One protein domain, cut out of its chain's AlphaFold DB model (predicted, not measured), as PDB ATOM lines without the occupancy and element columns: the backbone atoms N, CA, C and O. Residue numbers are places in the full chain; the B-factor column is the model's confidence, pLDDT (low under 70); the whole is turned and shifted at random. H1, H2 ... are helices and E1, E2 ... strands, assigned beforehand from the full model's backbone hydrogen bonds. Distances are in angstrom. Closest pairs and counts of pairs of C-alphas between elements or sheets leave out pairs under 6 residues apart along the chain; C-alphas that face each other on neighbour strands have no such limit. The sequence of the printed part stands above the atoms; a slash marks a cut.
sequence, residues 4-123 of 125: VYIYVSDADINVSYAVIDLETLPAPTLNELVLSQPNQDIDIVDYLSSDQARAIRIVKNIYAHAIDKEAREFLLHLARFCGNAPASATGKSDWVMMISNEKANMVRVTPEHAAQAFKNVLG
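Overview. This is residues 4 to 123 of the 125 residues of an uncharacterized protein of Paucimonas lemoignei (UniProt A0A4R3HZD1). A twisted four-stranded sheet is the middle of three layers: H5 covers one face, and H2 and H3 cover the other, with H4 packing on both of them. The short H1 lies far off, beyond H4. The printed part has 120 residues, with five named helices and four named strands in the order E1 E2 H1 H2 H3 H4 E3 E4 H5; the sheet is mixed, ordered E2 E1 E3 E4, and the class is mixed. The whole is compact, with a radius of gyration of the C-alphas of 14.2 A and spans of 43 by 34 by 24 A.

Along the chain. E1 is residues 4 to 9, from C-alpha 4 at (-35.758, 19.074, 17.723), 16.5 A long; E2 is 15 to 21, 20.0 A; E3 is 94 to 100, 20.0 A; E4 is 103 to 109, 19.1 A. H1 is residues 30 to 35, H2 44 to 49, H3 52 to 63, 16.4 A, H4 69 to 84, 22.9 A, and H5 111 to 121, 15.4 A, ending at C-alpha 121 (-25.209, 27.518, 12.564).

Arrangement. E1 and E3 are parallel, with N 5 and O 95 2.8 A apart. Hairpins E1 and E2, with N 6 and O 18 at 2.9 A, and E3 and E4, with N 105 and O 98 at 2.8 A, are antiparallel. H3 is over E2 and E1, height 8.0 A; H2 is over E4, 7.4 A; H5, on the opposite face, is over E1 and E3, 8.9 A. H3 residues 58 to 62 touch H4, about perpendicular at 85 degrees, closest C-alphas Ile 58 and Ala 71, 5.0 A. H4 residues 74 to 81 touch H2, closest C-alphas Ile 44 and His 77, 6.4 A. In the five helices every O i to N i+4 pair is within hydrogen-bond range.

Size, cuts and confidence. The C-alphas farthest apart, Val 34 and Gly 123, are 43.3 A apart. The printed part has no cut and no long link. pLDDT is under 70 at residues 11 to 13, 27 to 43 and 122 to 123.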
ATOM      1  N   VAL A   4     -35.557  18.566  19.084       89.31
ATOM      2  CA  VAL A   4     -35.758  19.074  17.723       89.31
ATOM      3  C   VAL A   4     -35.025  20.399  17.587       89.31
ATOM      4  O   VAL A   4     -35.311  21.352  18.309       89.31
ATOM      5  N   TYR A   5     -34.089  20.455  16.650       90.75
ATOM      6  CA  TYR A   5     -33.369  21.660  16.268       90.75
ATOM      7  C   TYR A   5     -33.996  22.194  14.987       90.75
ATOM      8  O   TYR A   5     -34.012  21.492  13.977       90.75
ATOM      9  N   ILE A   6     -34.527  23.412  15.028       89.81
ATOM     10  CA  ILE A   6     -35.186  24.048  13.888       89.81
ATOM     11  C   ILE A   6     -34.349  25.238  13.445       89.81
ATOM     12  O   ILE A   6     -33.967  26.064  14.273       89.81
ATOM     13  N   TYR A   7     -34.110  25.331  12.140       88.88
ATOM     14  CA  TYR A   7     -33.352  26.395  11.499       88.88
ATOM     15  C   TYR A   7     -34.141  26.971  10.331       88.88
ATOM     16  O   TYR A   7     -34.653  26.222   9.499       88.88
ATOM     17  N   VAL A   8     -34.197  28.296  10.241       87.19
ATOM     18  CA  VAL A   8     -34.842  29.025   9.145       87.19
ATOM     19  C   VAL A   8     -33.869  30.070   8.637       87.19
ATOM     20  O   VAL A   8     -33.547  31.009   9.363       87.19
ATOM     21  N   SER A   9     -33.380  29.897   7.414       83.44
ATOM     22  CA  SER A   9     -32.568  30.917   6.746       83.44
ATOM     23  C   SER A   9     -33.491  31.953   6.133       83.44
ATOM     24  O   SER A   9     -34.419  31.581   5.427       83.44
ATOM     25  N   ASP A  10     -33.231  33.233   6.358       74.25
ATOM     26  CA  ASP A  10     -33.755  34.321   5.533       74.25
ATOM     27  C   ASP A  10     -32.958  34.401   4.212       74.25
ATOM     28  O   ASP A  10     -31.849  33.858   4.118       74.25
ATOM     29  N   ALA A  11     -33.506  35.068   3.196       66.38
ATOM     30  CA  ALA A  11     -32.791  35.416   1.968       66.38
ATOM     31  C   ALA A  11     -31.590  36.345   2.253       66.38
ATOM     32  O   ALA A  11     -30.581  36.283   1.554       66.38
ATOM     33  N   ASP A  12     -31.663  37.126   3.336       61.19
ATOM     34  CA  ASP A  12     -30.653  38.103   3.758       61.19
ATOM     35  C   ASP A  12     -29.631  37.547   4.778       61.19
ATOM     36  O   ASP A  12     -29.154  38.266   5.654       61.19
ATOM     37  N   ILE A  13     -29.275  36.256   4.687       60.53
ATOM     38  CA  ILE A  13     -28.201  35.588   5.469       60.53
ATOM     39  C   ILE A  13     -28.522  35.393   6.973       60.53
ATOM     40  O   ILE A  13     -27.867  34.604   7.655       60.53
ATOM     41  N   ASN A  14     -29.561  36.033   7.512       72.69
ATOM     42  CA  ASN A  14     -29.964  35.849   8.907       72.69
ATOM     43  C   ASN A  14     -30.612  34.475   9.131       72.69
ATOM     44  O   ASN A  14     -31.628  34.151   8.521       72.69
ATOM     45  N   VAL A  15     -30.068  33.687  10.062       79.56
ATOM     46  CA  VAL A  15     -30.644  32.393  10.454       79.56
ATOM     47  C   VAL A  15     -31.392  32.536  11.775       79.56
ATOM     48  O   VAL A  15     -30.816  32.899  12.798       79.56
ATOM     49  N   SER A  16     -32.689  32.231  11.764       86.56
ATOM     50  CA  SER A  16     -33.492  32.064  12.981       86.56
ATOM     51  C   SER A  16     -33.450  30.606  13.421       86.56
ATOM     52  O   SER A  16     -33.531  29.708  12.582       86.56
ATOM     53  N   TYR A  17     -33.338  30.355  14.723       88.88
ATOM     54  CA  TYR A  17     -33.258  28.997  15.251       88.88
ATOM     55  C   TYR A  17     -34.059  28.822  16.540       88.88
ATOM     56  O   TYR A  17     -34.259  29.769  17.298       88.88
ATOM     57  N   ALA A  18     -34.482  27.588  16.797       89.31
ATOM     58  CA  ALA A  18     -35.070  27.170  18.063       89.31
ATOM     59  C   ALA A  18     -34.658  25.730  18.381       89.31
ATOM     60  O   ALA A  18     -34.479  24.908  17.480       89.31
ATOM     61  N   VAL A  19     -34.523  25.424  19.671       89.81
ATOM     62  CA  VAL A  19     -34.300  24.060  20.161       89.81
ATOM     63  C   VAL A  19     -35.451  23.703  21.081       89.81
ATOM     64  O   VAL A  19     -35.734  24.429  22.031       89.81
ATOM     65  N   ILE A  20     -36.115  22.592  20.785       89.62
ATOM     66  CA  ILE A  20     -37.290  22.126  21.516       89.62
ATOM     67  C   ILE A  20     -36.978  20.765  22.117       89.62
ATOM     68  O   ILE A  20     -36.467  19.879  21.431       89.62
ATOM     69  N   ASP A  21     -37.298  20.591  23.392       88.50
ATOM     70  CA  ASP A  21     -37.278  19.279  24.027       88.50
ATOM     71  C   ASP A  21     -38.588  18.545  23.711       88.50
ATOM     72  O   ASP A  21     -39.671  19.072  23.989       88.50
ATOM     73  N   LEU A  22     -38.504  17.344  23.125       82.19
ATOM     74  CA  LEU A  22     -39.693  16.552  22.791       82.19
ATOM     75  C   LEU A  22     -40.546  16.237  24.025       82.19
ATOM     76  O   LEU A  22     -41.759  16.108  23.899       82.19
ATOM     77  N   GLU A  23     -39.941  16.146  25.210       82.06
ATOM     78  CA  GLU A  23     -40.655  15.864  26.462       82.06
ATOM     79  C   GLU A  23     -41.479  17.066  26.948       82.06
ATOM     80  O   GLU A  23     -42.402  16.914  27.744       82.06
ATOM     81  N   THR A  24     -41.174  18.265  26.439       81.25
ATOM     82  CA  THR A  24     -41.883  19.514  26.768       81.25
ATOM     83  C   THR A  24     -42.976  19.868  25.764       81.25
ATOM     84  O   THR A  24     -43.671  20.873  25.932       81.25
ATOM     85  N   LEU A  25     -43.135  19.059  24.710       79.00
ATOM     86  CA  LEU A  25     -44.160  19.293  23.707       79.00
ATOM     87  C   LEU A  25     -45.563  19.092  24.295       79.00
ATOM     88  O   LEU A  25     -45.776  18.203  25.122       79.00
ATOM     89  N   PRO A  26     -46.544  19.906  23.865       71.94
ATOM     90  CA  PRO A  26     -47.912  19.755  24.327       71.94
ATOM     91  C   PRO A  26     -48.444  18.374  23.936       71.94
ATOM     92  O   PRO A  26     -48.390  17.978  22.770       71.94
ATOM     93  N   ALA A  27     -48.988  17.649  24.915       66.44
ATOM     94  CA  ALA A  27     -49.715  16.421  24.640       66.44
ATOM     95  C   ALA A  27     -50.964  16.769  23.810       66.44
ATOM     96  O   ALA A  27     -51.716  17.667  24.207       66.44
ATOM     97  N   PRO A  28     -51.209  16.091  22.677       60.31
ATOM     98  CA  PRO A  28     -52.411  16.338  21.900       60.31
ATOM     99  C   PRO A  28     -53.636  15.975  22.747       60.31
ATOM    100  O   PRO A  28     -53.687  14.909  23.367       60.31
ATOM    101  N   THR A  29     -54.628  16.860  22.798       58.94
ATOM    102  CA  THR A  29     -55.868  16.566  23.524       58.94
ATOM    103  C   THR A  29     -56.706  15.540  22.759       58.94
ATOM    104  O   THR A  29     -56.616  15.425  21.535       58.94
ATOM    105  N   LEU A  30     -57.559  14.789  23.469       50.09
ATOM    106  CA  LEU A  30     -58.400  13.739  22.876       50.09
ATOM    107  C   LEU A  30     -59.238  14.257  21.689       50.09
ATOM    108  O   LEU A  30     -59.363  13.579  20.676       50.09
ATOM    109  N   ASN A  31     -59.755  15.485  21.780       51.72
ATOM    110  CA  ASN A  31     -60.535  16.110  20.707       51.72
ATOM    111  C   ASN A  31     -59.682  16.452  19.480       51.72
ATOM    112  O   ASN A  31     -60.132  16.298  18.348       51.72
ATOM    113  N   GLU A  32     -58.442  16.888  19.690       53.31
ATOM    114  CA  GLU A  32     -57.521  17.195  18.598       53.31
ATOM    115  C   GLU A  32     -57.053  15.914  17.898       53.31
ATOM    116  O   GLU A  32     -56.819  15.950  16.692       53.31
ATOM    117  N   LEU A  33     -56.936  14.795  18.625       49.78
ATOM    118  CA  LEU A  33     -56.635  13.467  18.073       49.78
ATOM    119  C   LEU A  33     -57.775  12.922  17.201       49.78
ATOM    120  O   LEU A  33     -57.510  12.277  16.195       49.78
ATOM    121  N   VAL A  34     -59.033  13.192  17.569       48.22
ATOM    122  CA  VAL A  34     -60.222  12.765  16.805       48.22
ATOM    123  C   VAL A  34     -60.383  13.562  15.506       48.22
ATOM    124  O   VAL A  34     -60.837  13.014  14.503       48.22
ATOM    125  N   LEU A  35     -60.006  14.845  15.508       47.66
ATOM    126  CA  LEU A  35     -60.062  15.702  14.317       47.66
ATOM    127  C   LEU A  35     -58.934  15.415  13.320       47.66
ATOM    128  O   LEU A  35     -59.121  15.615  12.125       47.66
ATOM    129  N   SER A  36     -57.790  14.918  13.787       44.75
ATOM    130  CA  SER A  36     -56.726  14.422  12.917       44.75
ATOM    131  C   SER A  36     -56.982  12.962  12.570       44.75
ATOM    132  O   SER A  36     -56.622  12.063  13.329       44.75
ATOM    133  N   GLN A  37     -57.593  12.697  11.417       45.28
ATOM    134  CA  GLN A  37     -57.556  11.338  10.880       45.28
ATOM    135  C   GLN A  37     -56.088  10.909  10.699       45.28
ATOM    136  O   GLN A  37     -55.274  11.746  10.313       45.28
ATOM    137  N   PRO A  38     -55.738   9.624  10.881       46.22
ATOM    138  CA  PRO A  38     -54.381   9.116  10.641       46.22
ATOM    139  C   PRO A  38     -53.875   9.304   9.194       46.22
ATOM    140  O   PRO A  38     -52.726   9.002   8.917       46.22
ATOM    141  N   ASN A  39     -54.720   9.811   8.286       43.53
ATOM    142  CA  ASN A  39     -54.389  10.147   6.899       43.53
ATOM    143  C   ASN A  39     -54.429  11.662   6.605       43.53
ATOM    144  O   ASN A  39     -54.257  12.062   5.457       43.53
ATOM    145  N   GLN A  40     -54.700  12.511   7.601       46.22
ATOM    146  CA  GLN A  40     -54.585  13.971   7.498       46.22
ATOM    147  C   GLN A  40     -53.263  14.433   8.111       46.22
ATOM    148  O   GLN A  40     -53.222  15.358   8.928       46.22
ATOM    149  N   ASP A  41     -52.180  13.759   7.733       51.62
ATOM    150  CA  ASP A  41     -50.838  14.236   8.014       51.62
ATOM    151  C   ASP A  41     -50.661  15.543   7.242       51.62
ATOM    152  O   ASP A  41     -50.371  15.560   6.048       51.62
ATOM    153  N   ILE A  42     -50.898  16.665   7.921       55.16
ATOM    154  CA  ILE A  42     -50.266  17.912   7.518       55.16
ATOM    155  C   ILE A  42     -48.779  17.611   7.622       55.16
ATOM    156  O   ILE A  42     -48.259  17.464   8.733       55.16
ATOM    157  N   ASP A  43     -48.127  17.453   6.472       69.94
ATOM    158  CA  ASP A  43     -46.687  17.310   6.436       69.94
ATOM    159  C   ASP A  43     -46.117  18.557   7.117       69.94
ATOM    160  O   ASP A  43     -46.320  19.690   6.675       69.94
ATOM    161  N   ILE A  44     -45.479  18.361   8.271       73.88
ATOM    162  CA  ILE A  44     -44.894  19.448   9.056       73.88
ATOM    163  C   ILE A  44     -43.867  20.222   8.218       73.88
ATOM    164  O   ILE A  44     -43.650  21.416   8.435       73.88
ATOM    165  N   VAL A  45     -43.279  19.540   7.230       75.12
ATOM    166  CA  VAL A  45     -42.411  20.109   6.209       75.12
ATOM    167  C   VAL A  45     -43.214  21.052   5.314       75.12
ATOM    168  O   VAL A  45     -42.821  22.208   5.177       75.12
ATOM    169  N   ASP A  46     -44.363  20.635   4.783       75.62
ATOM    170  CA  ASP A  46     -45.218  21.480   3.935       75.62
ATOM    171  C   ASP A  46     -45.807  22.673   4.700       75.62
ATOM    172  O   ASP A  46     -45.815  23.796   4.188       75.62
ATOM    173  N   TYR A  47     -46.231  22.463   5.953       75.56
ATOM    174  CA  TYR A  47     -46.772  23.523   6.814       75.56
ATOM    175  C   TYR A  47     -45.790  24.682   6.981       75.56
ATOM    176  O   TYR A  47     -46.181  25.848   7.008       75.56
ATOM    177  N   LEU A  48     -44.501  24.385   7.089       74.75
ATOM    178  CA  LEU A  48     -43.475  25.408   7.230       74.75
ATOM    179  C   LEU A  48     -42.897  25.887   5.894       74.75
ATOM    180  O   LEU A  48     -42.446  27.026   5.807       74.75
ATOM    181  N   SER A  49     -42.923  25.045   4.863       77.00
ATOM    182  CA  SER A  49     -42.420  25.376   3.524       77.00
ATOM    183  C   SER A  49     -43.312  26.373   2.794       77.00
ATOM    184  O   SER A  49     -42.813  27.157   1.998       77.00
ATOM    185  N   SER A  50     -44.620  26.391   3.072       79.06
ATOM    186  CA  SER A  50     -45.559  27.217   2.305       79.06
ATOM    187  C   SER A  50     -45.424  28.729   2.533       79.06
ATOM    188  O   SER A  50     -46.013  29.501   1.784       79.06
ATOM    189  N   ASP A  51     -44.772  29.158   3.619       84.19
ATOM    190  CA  ASP A  51     -44.590  30.570   3.975       84.19
ATOM    191  C   ASP A  51     -43.363  30.729   4.890       84.19
ATOM    192  O   ASP A  51     -43.405  30.464   6.097       84.19
ATOM    193  N   GLN A  52     -42.258  31.189   4.305       82.88
ATOM    194  CA  GLN A  52     -40.992  31.371   5.011       82.88
ATOM    195  C   GLN A  52     -41.062  32.478   6.074       82.88
ATOM    196  O   GLN A  52     -40.458  32.338   7.138       82.88
ATOM    197  N   ALA A  53     -41.831  33.548   5.850       86.62
ATOM    198  CA  ALA A  53     -41.992  34.618   6.834       86.62
ATOM    199  C   ALA A  53     -42.755  34.119   8.070       86.62
ATOM    200  O   ALA A  53     -42.373  34.421   9.208       86.62
ATOM    201  N   ARG A  54     -43.788  33.291   7.863       87.31
ATOM    202  CA  ARG A  54     -44.489  32.589   8.947       87.31
ATOM    203  C   ARG A  54     -43.553  31.642   9.690       87.31
ATOM    204  O   ARG A  54     -43.532  31.671  10.919       87.31
ATOM    205  N   ALA A  55     -42.745  30.854   8.982       87.38
ATOM    206  CA  ALA A  55     -41.776  29.957   9.607       87.38
ATOM    207  C   ALA A  55     -40.762  30.714  10.486       87.38
ATOM    208  O   ALA A  55     -40.533  30.330  11.634       87.38
ATOM    209  N   ILE A  56     -40.215  31.835   9.995       89.19
ATOM    210  CA  ILE A  56     -39.321  32.712  10.768       89.19
ATOM    211  C   ILE A  56     -40.027  33.222  12.032       89.19
ATOM    212  O   ILE A  56     -39.449  33.159  13.119       89.19
ATOM    213  N   ARG A  57     -41.270  33.713  11.914       89.94
ATOM    214  CA  ARG A  57     -42.059  34.206  13.056       89.94
ATOM    215  C   ARG A  57     -42.278  33.114  14.101       89.94
ATOM    216  O   ARG A  57     -41.987  33.344  15.271       89.94
ATOM    217  N   ILE A  58     -42.737  31.933  13.684       89.81
ATOM    218  CA  ILE A  58     -42.975  30.787  14.572       89.81
ATOM    219  C   ILE A  58     -41.693  30.425  15.331       89.81
ATOM    220  O   ILE A  58     -41.713  30.316  16.555       89.81
ATOM    221  N   VAL A  59     -40.564  30.301  14.629       90.00
ATOM    222  CA  VAL A  59     -39.285  29.927  15.248       90.00
ATOM    223  C   VAL A  59     -38.791  30.993  16.226       90.00
ATOM    224  O   VAL A  59     -38.376  30.649  17.334       90.00
ATOM    225  N   LYS A  60     -38.905  32.282  15.883       89.81
ATOM    226  CA  LYS A  60     -38.581  33.386  16.805       89.81
ATOM    227  C   LYS A  60     -39.469  33.378  18.051       89.81
ATOM    228  O   LYS A  60     -38.963  33.571  19.153       89.81
ATOM    229  N   ASN A  61     -40.764  33.119  17.890       89.44
ATOM    230  CA  ASN A  61     -41.719  33.057  18.996       89.44
ATOM    231  C   ASN A  61     -41.425  31.887  19.941       89.44
ATOM    232  O   ASN A  61     -41.458  32.062  21.159       89.44
ATOM    233  N   ILE A  62     -41.074  30.717  19.396       89.19
ATOM    234  CA  ILE A  62     -40.653  29.552  20.185       89.19
ATOM    235  C   ILE A  62     -39.377  29.866  20.964       89.19
ATOM    236  O   ILE A  62     -39.334  29.635  22.171       89.19
ATOM    237  N   TYR A  63     -38.368  30.434  20.299       88.00
ATOM    238  CA  TYR A  63     -37.108  30.826  20.936       88.00
ATOM    239  C   TYR A  63     -37.316  31.839  22.072       88.00
ATOM    240  O   TYR A  63     -36.728  31.705  23.140       88.00
ATOM    241  N   ALA A  64     -38.186  32.830  21.865       87.38
ATOM    242  CA  ALA A  64     -38.504  33.852  22.859       87.38
ATOM    243  C   ALA A  64     -39.498  33.385  23.943       87.38
ATOM    244  O   ALA A  64     -39.896  34.192  24.784       87.38
ATOM    245  N   HIS A  65     -39.939  32.121  23.917       83.94
ATOM    246  CA  HIS A  65     -41.002  31.579  24.774       83.94
ATOM    247  C   HIS A  65     -42.339  32.349  24.708       83.94
ATOM    248  O   HIS A  65     -43.179  32.242  25.603       83.94
ATOM    249  N   ALA A  66     -42.578  33.089  23.625       87.94
ATOM    250  CA  ALA A  66     -43.805  33.833  23.362       87.94
ATOM    251  C   ALA A  66     -44.743  32.998  22.472       87.94
ATOM    252  O   ALA A  66     -44.955  33.309  21.301       87.94
ATOM    253  N   ILE A  67     -45.266  31.891  23.013       84.31
ATOM    254  CA  ILE A  67     -46.032  30.897  22.242       84.31
ATOM    255  C   ILE A  67     -47.431  31.424  21.895       84.31
ATOM    256  O   ILE A  67     -48.373  31.307  22.683       84.31
ATOM    257  N   ASP A  68     -47.565  31.987  20.697       86.56
ATOM    258  CA  ASP A  68     -48.844  32.380  20.112       86.56
ATOM    259  C   ASP A  68     -49.626  31.176  19.545       86.56
ATOM    260  O   ASP A  68     -49.240  30.011  19.692       86.56
ATOM    261  N   LYS A  69     -50.781  31.453  18.927       85.94
ATOM    262  CA  LYS A  69     -51.668  30.415  18.385       85.94
ATOM    263  C   LYS A  69     -50.975  29.562  17.315       85.94
ATOM    264  O   LYS A  69     -51.108  28.343  17.355       85.94
ATOM    265  N   GLU A  70     -50.241  30.184  16.395       84.25
ATOM    266  CA  GLU A  70     -49.576  29.482  15.291       84.25
ATOM    267  C   GLU A  70     -48.374  28.672  15.779       84.25
ATOM    268  O   GLU A  70     -48.213  27.518  15.391       84.25
ATOM    269  N   ALA A  71     -47.560  29.228  16.682       85.62
ATOM    270  CA  ALA A  71     -46.464  28.492  17.298       85.62
ATOM    271  C   ALA A  71     -46.982  27.281  18.087       85.62
ATOM    272  O   ALA A  71     -46.392  26.206  18.020       85.62
ATOM    273  N   ARG A  72     -48.113  27.415  18.794       85.19
ATOM    274  CA  ARG A  72     -48.752  26.288  19.488       85.19
ATOM    275  C   ARG A  72     -49.233  25.207  18.518       85.19
ATOM    276  O   ARG A  72     -48.989  24.030  18.771       85.19
ATOM    277  N   GLU A  73     -49.915  25.593  17.445       83.88
ATOM    278  CA  GLU A  73     -50.396  24.666  16.413       83.88
ATOM    279  C   GLU A  73     -49.228  23.916  15.765       83.88
ATOM    280  O   GLU A  73     -49.234  22.687  15.696       83.88
ATOM    281  N   PHE A  74     -48.160  24.636  15.421       85.94
ATOM    282  CA  PHE A  74     -46.921  24.042  14.939       85.94
ATOM    283  C   PHE A  74     -46.335  23.013  15.920       85.94
ATOM    284  O   PHE A  74     -46.016  21.895  15.518       85.94
ATOM    285  N   LEU A  75     -46.223  23.349  17.212       86.56
ATOM    286  CA  LEU A  75     -45.694  22.435  18.232       86.56
ATOM    287  C   LEU A  75     -46.550  21.166  18.380       86.56
ATOM    288  O   LEU A  75     -46.001  20.085  18.592       86.56
ATOM    289  N   LEU A  76     -47.874  21.273  18.235       84.00
ATOM    290  CA  LEU A  76     -48.783  20.121  18.240       84.00
ATOM    291  C   LEU A  76     -48.556  19.211  17.026       84.00
ATOM    292  O   LEU A  76     -48.485  17.988  17.179       84.00
ATOM    293  N   HIS A  77     -48.406  19.781  15.828       81.31
ATOM    294  CA  HIS A  77     -48.092  18.999  14.630       81.31
ATOM    295  C   HIS A  77     -46.709  18.349  14.717       81.31
ATOM    296  O   HIS A  77     -46.560  17.175  14.377       81.31
ATOM    297  N   LEU A  78     -45.721  19.064  15.258       85.31
ATOM    298  CA  LEU A  78     -44.383  18.533  15.495       85.31
ATOM    299  C   LEU A  78     -44.401  17.352  16.479       85.31
ATOM    300  O   LEU A  78     -43.764  16.331  16.221       85.31
ATOM    301  N   ALA A  79     -45.166  17.451  17.572       82.75
ATOM    302  CA  ALA A  79     -45.320  16.371  18.548       82.75
ATOM    303  C   ALA A  79     -45.886  15.098  17.911       82.75
ATOM    304  O   ALA A  79     -45.387  14.000  18.154       82.75
ATOM    305  N   ARG A  80     -46.898  15.252  17.050       78.75
ATOM    306  CA  ARG A  80     -47.509  14.140  16.310       78.75
ATOM    307  C   ARG A  80     -46.534  13.511  15.329       78.75
ATOM    308  O   ARG A  80     -46.369  12.295  15.348       78.75
ATOM    309  N   PHE A  81     -45.855  14.332  14.531       81.94
ATOM    310  CA  PHE A  81     -44.854  13.864  13.577       81.94
ATOM    311  C   PHE A  81     -43.766  13.037  14.277       81.94
ATOM    312  O   PHE A  81     -43.486  11.901  13.893       81.94
ATOM    313  N   CYS A  82     -43.190  13.567  15.359       81.75
ATOM    314  CA  CYS A  82     -42.141  12.877  16.106       81.75
ATOM    315  C   CYS A  82     -42.652  11.643  16.867       81.75
ATOM    316  O   CYS A  82     -41.899  10.679  17.001       81.75
ATOM    317  N   GLY A  83     -43.898  11.660  17.353       78.06
ATOM    318  CA  GLY A  83     -44.527  10.532  18.048       78.06
ATOM    319  C   GLY A  83     -44.901   9.367  17.128       78.06
ATOM    320  O   GLY A  83     -44.815   8.215  17.544       78.06
ATOM    321  N   ASN A  84     -45.259   9.654  15.873       77.88
ATOM    322  CA  ASN A  84     -45.592   8.643  14.863       77.88
ATOM    323  C   ASN A  84     -44.356   8.090  14.137       77.88
ATOM    324  O   ASN A  84     -44.428   7.044  13.490       77.88
ATOM    325  N   ALA A  85     -43.213   8.771  14.232       77.06
ATOM    326  CA  ALA A  85     -41.986   8.317  13.599       77.06
ATOM    327  C   ALA A  85     -41.483   7.004  14.234       77.06
ATOM    328  O   ALA A  85     -41.327   6.924  15.459       77.06
ATOM    329  N   PRO A  86     -41.141   5.979  13.430       78.00
ATOM    330  CA  PRO A  86     -40.657   4.708  13.955       78.00
ATOM    331  C   PRO A  86     -39.376   4.906  14.768       78.00
ATOM    332  O   PRO A  86     -38.537   5.758  14.453       78.00
ATOM    333  N   ALA A  87     -39.207   4.106  15.822       77.44
ATOM    334  CA  ALA A  87     -37.992   4.122  16.625       77.44
ATOM    335  C   ALA A  87     -36.758   3.869  15.741       77.44
ATOM    336  O   ALA A  87     -36.747   2.978  14.891       77.44
ATOM    337  N   SER A  88     -35.704   4.662  15.932       79.00
ATOM    338  CA  SER A  88     -34.463   4.466  15.189       79.00
ATOM    339  C   SER A  88     -33.693   3.275  15.748       79.00
ATOM    340  O   SER A  88     -33.314   3.274  16.915       79.00
ATOM    341  N   ALA A  89     -33.365   2.312  14.888       72.50
ATOM    342  CA  ALA A  89     -32.462   1.210  15.225       72.50
ATOM    343  C   ALA A  89     -30.979   1.638  15.332       72.50
ATOM    344  O   ALA A  89     -30.127   0.827  15.671       72.50
ATOM    345  N   THR A  90     -30.651   2.898  15.019       76.69
ATOM    346  CA  THR A  90     -29.265   3.377  14.817       76.69
ATOM    347  C   THR A  90     -28.839   4.458  15.816       76.69
ATOM    348  O   THR A  90     -27.969   5.268  15.518       76.69
ATOM    349  N   GLY A  91     -29.491   4.535  16.983       79.31
ATOM    350  CA  GLY A  91     -29.170   5.534  18.017       79.31
ATOM    351  C   GLY A  91     -29.520   6.981  17.640       79.31
ATOM    352  O   GLY A  91     -29.172   7.915  18.356       79.31
ATOM    353  N   LYS A  92     -30.222   7.192  16.519       85.69
ATOM    354  CA  LYS A  92     -30.693   8.518  16.097       85.69
ATOM    355  C   LYS A  92     -31.926   8.899  16.904       85.69
ATOM    356  O   LYS A  92     -32.997   8.343  16.670       85.69
ATOM    357  N   SER A  93     -31.781   9.815  17.846       87.69
ATOM    358  CA  SER A  93     -32.858  10.234  18.746       87.69
ATOM    359  C   SER A  93     -33.305  11.674  18.512       87.69
ATOM    360  O   SER A  93     -34.463  11.973  18.796       87.69
ATOM    361  N   ASP A  94     -32.428  12.518  17.971       88.94
ATOM    362  CA  ASP A  94     -32.666  13.945  17.758       88.94
ATOM    363  C   ASP A  94     -33.123  14.220  16.325       88.94
ATOM    364  O   ASP A  94     -32.868  13.437  15.405       88.94
ATOM    365  N   TRP A  95     -33.798  15.346  16.133       89.75
ATOM    366  CA  TRP A  95     -34.300  15.798  14.842       89.75
ATOM    367  C   TRP A  95     -33.684  17.135  14.465       89.75
ATOM    368  O   TRP A  95     -33.572  18.033  15.293       89.75
ATOM    369  N   VAL A  96     -33.328  17.275  13.196       88.31
ATOM    370  CA  VAL A  96     -32.903  18.538  12.599       88.31
ATOM    371  C   VAL A  96     -33.895  18.895  11.506       88.31
ATOM    372  O   VAL A  96     -34.118  18.105  10.591       88.31
ATOM    373  N   MET A  97     -34.477  20.084  11.609       88.75
ATOM    374  CA  MET A  97     -35.328  20.687  10.599       88.75
ATOM    375  C   MET A  97     -34.653  21.940  10.055       88.75
ATOM    376  O   MET A  97     -34.306  22.841  10.814       88.75
ATOM    377  N   MET A  98     -34.471  22.004   8.742       86.88
ATOM    378  CA  MET A  98     -33.894  23.155   8.053       86.88
ATOM    379  C   MET A  98     -34.881  23.681   7.028       86.88
ATOM    380  O   MET A  98     -35.384  22.904   6.222       86.88
ATOM    381  N   ILE A  99     -35.109  24.987   7.038       86.62
ATOM    382  CA  ILE A  99     -35.990  25.691   6.115       86.62
ATOM    383  C   ILE A  99     -35.155  26.734   5.378       86.62
ATOM    384  O   ILE A  99     -34.526  27.595   5.996       86.62
ATOM    385  N   SER A 100     -35.128  26.642   4.054       83.19
ATOM    386  CA  SER A 100     -34.394  27.562   3.187       83.19
ATOM    387  C   SER A 100     -35.110  27.682   1.852       83.19
ATOM    388  O   SER A 100     -35.480  26.663   1.274       83.19
ATOM    389  N   ASN A 101     -35.289  28.913   1.360       79.56
ATOM    390  CA  ASN A 101     -35.953  29.201   0.083       79.56
ATOM    391  C   ASN A 101     -37.293  28.460  -0.049       79.56
ATOM    392  O   ASN A 101     -37.484  27.699  -0.998       79.56
ATOM    393  N   GLU A 102     -38.162  28.613   0.958       77.75
ATOM    394  CA  GLU A 102     -39.486  27.965   1.010       77.75
ATOM    395  C   GLU A 102     -39.448  26.427   0.920       77.75
ATOM    396  O   GLU A 102     -40.425  25.779   0.559       77.75
ATOM    397  N   LYS A 103     -38.311  25.808   1.253       80.38
ATOM    398  CA  LYS A 103     -38.166  24.352   1.324       80.38
ATOM    399  C   LYS A 103     -37.709  23.946   2.707       80.38
ATOM    400  O   LYS A 103     -36.589  24.258   3.117       80.38
ATOM    401  N   ALA A 104     -38.561  23.217   3.410       82.94
ATOM    402  CA  ALA A 104     -38.206  22.546   4.641       82.94
ATOM    403  C   ALA A 104     -37.658  21.142   4.344       82.94
ATOM    404  O   ALA A 104     -38.033  20.482   3.378       82.94
ATOM    405  N   ASN A 105     -36.746  20.682   5.187       83.88
ATOM    406  CA  ASN A 105     -36.274  19.306   5.230       83.88
ATOM    407  C   ASN A 105     -36.143  18.908   6.691       83.88
ATOM    408  O   ASN A 105     -35.615  19.681   7.490       83.88
ATOM    409  N   MET A 106     -36.578  17.699   7.032       86.19
ATOM    410  CA  MET A 106     -36.471  17.171   8.386       86.19
ATOM    411  C   MET A 106     -35.769  15.819   8.370       86.19
ATOM    412  O   MET A 106     -36.094  14.940   7.576       86.19
ATOM    413  N   VAL A 107     -34.791  15.647   9.253       86.56
ATOM    414  CA  VAL A 107     -33.986  14.428   9.332       86.56
ATOM    415  C   VAL A 107     -33.733  14.043  10.781       86.56
ATOM    416  O   VAL A 107     -33.457  14.888  11.631       86.56
ATOM    417  N   ARG A 108     -33.808  12.741  11.064       88.31
ATOM    418  CA  ARG A 108     -33.411  12.183  12.357       88.31
ATOM    419  C   ARG A 108     -31.910  11.913  12.365       88.31
ATOM    420  O   ARG A 108     -31.391  11.278  11.443       88.31
ATOM    421  N   VAL A 109     -31.217  12.348  13.407       89.00
ATOM    422  CA  VAL A 109     -29.754  12.289  13.544       89.00
ATOM    423  C   VAL A 109     -29.351  11.808  14.939       89.00
ATOM    424  O   VAL A 109     -30.186  11.681  15.837       89.00
ATOM    425  N   THR A 110     -28.069  11.489  15.121       89.19
ATOM    426  CA  THR A 110     -27.536  11.240  16.469       89.19
ATOM    427  C   THR A 110     -27.362  12.573  17.213       89.19
ATOM    428  O   THR A 110     -27.180  13.606  16.555       89.19
ATOM    429  N   PRO A 111     -27.402  12.584  18.557       88.88
ATOM    430  CA  PRO A 111     -27.231  13.808  19.344       88.88
ATOM    431  C   PRO A 111     -25.942  14.579  19.031       88.88
ATOM    432  O   PRO A 111     -25.943  15.808  19.001       88.88
ATOM    433  N   GLU A 112     -24.846  13.874  18.736       87.56
ATOM    434  CA  GLU A 112     -23.551  14.479  18.406       87.56
ATOM    435  C   GLU A 112     -23.627  15.268  17.095       87.56
ATOM    436  O   GLU A 112     -23.157  16.403  17.019       87.56
ATOM    437  N   HIS A 113     -24.275  14.697  16.075       86.25
ATOM    438  CA  HIS A 113     -24.483  15.373  14.796       86.25
ATOM    439  C   HIS A 113     -25.421  16.574  14.938       86.25
ATOM    440  O   HIS A 113     -25.173  17.611  14.324       86.25
ATOM    441  N   ALA A 114     -26.467  16.462  15.760       84.50
ATOM    442  CA  ALA A 114     -27.381  17.569  16.020       84.50
ATOM    443  C   ALA A 114     -26.663  18.743  16.709       84.50
ATOM    444  O   ALA A 114     -26.776  19.888  16.270       84.50
ATOM    445  N   ALA A 115     -25.854  18.448  17.732       82.31
ATOM    446  CA  ALA A 115     -25.048  19.439  18.437       82.31
ATOM    447  C   ALA A 115     -24.000  20.094  17.523       82.31
ATOM    448  O   ALA A 115     -23.805  21.307  17.589       82.31
ATOM    449  N   GLN A 116     -23.348  19.318  16.650       82.31
ATOM    450  CA  GLN A 116     -22.386  19.861  15.688       82.31
ATOM    451  C   GLN A 116     -23.061  20.774  14.657       82.31
ATOM    452  O   GLN A 116     -22.551  21.858  14.377       82.31
ATOM    453  N   ALA A 117     -24.216  20.373  14.119       76.62
ATOM    454  CA  ALA A 117     -24.990  21.212  13.206       76.62
ATOM    455  C   ALA A 117     -25.395  22.536  13.875       76.62
ATOM    456  O   ALA A 117     -25.244  23.599  13.275       76.62
ATOM    457  N   PHE A 118     -25.818  22.483  15.140       79.06
ATOM    458  CA  PHE A 118     -26.192  23.666  15.913       79.06
ATOM    459  C   PHE A 118     -25.018  24.626  16.129       79.06
ATOM    460  O   PHE A 118     -25.144  25.820  15.870       79.06
ATOM    461  N   LYS A 119     -23.848  24.109  16.526       79.81
ATOM    462  CA  LYS A 119     -22.616  24.904  16.666       79.81
ATOM    463  C   LYS A 119     -22.230  25.617  15.372       79.81
ATOM    464  O   LYS A 119     -21.945  26.813  15.397       79.81
ATOM    465  N   ASN A 120     -22.291  24.900  14.248       76.56
ATOM    466  CA  ASN A 120     -21.972  25.451  12.933       76.56
ATOM    467  C   ASN A 120     -22.917  26.602  12.557       76.56
ATOM    468  O   ASN A 120     -22.456  27.623  12.057       76.56
ATOM    469  N   VAL A 121     -24.220  26.459  12.826       71.38
ATOM    470  CA  VAL A 121     -25.209  27.518  12.564       71.38
ATOM    471  C   VAL A 121     -24.970  28.749  13.439       71.38
ATOM    472  O   VAL A 121     -25.119  29.872  12.968       71.38
ATOM    473  N   LEU A 122     -24.565  28.559  14.695       66.75
ATOM    474  CA  LEU A 122     -24.259  29.663  15.607       66.75
ATOM    475  C   LEU A 122     -22.893  30.322  15.356       66.75
ATOM    476  O   LEU A 122     -22.558  31.286  16.041       66.75
ATOM    477  N   GLY A 123     -22.085  29.805  14.423       64.00
ATOM    478  CA  GLY A 123     -20.711  30.271  14.214       64.00
ATOM    479  C   GLY A 123     -19.790  30.012  15.415       64.00
ATOM    480  O   GLY A 123     -18.751  30.657  15.544       64.00
TER     481      GLY A 123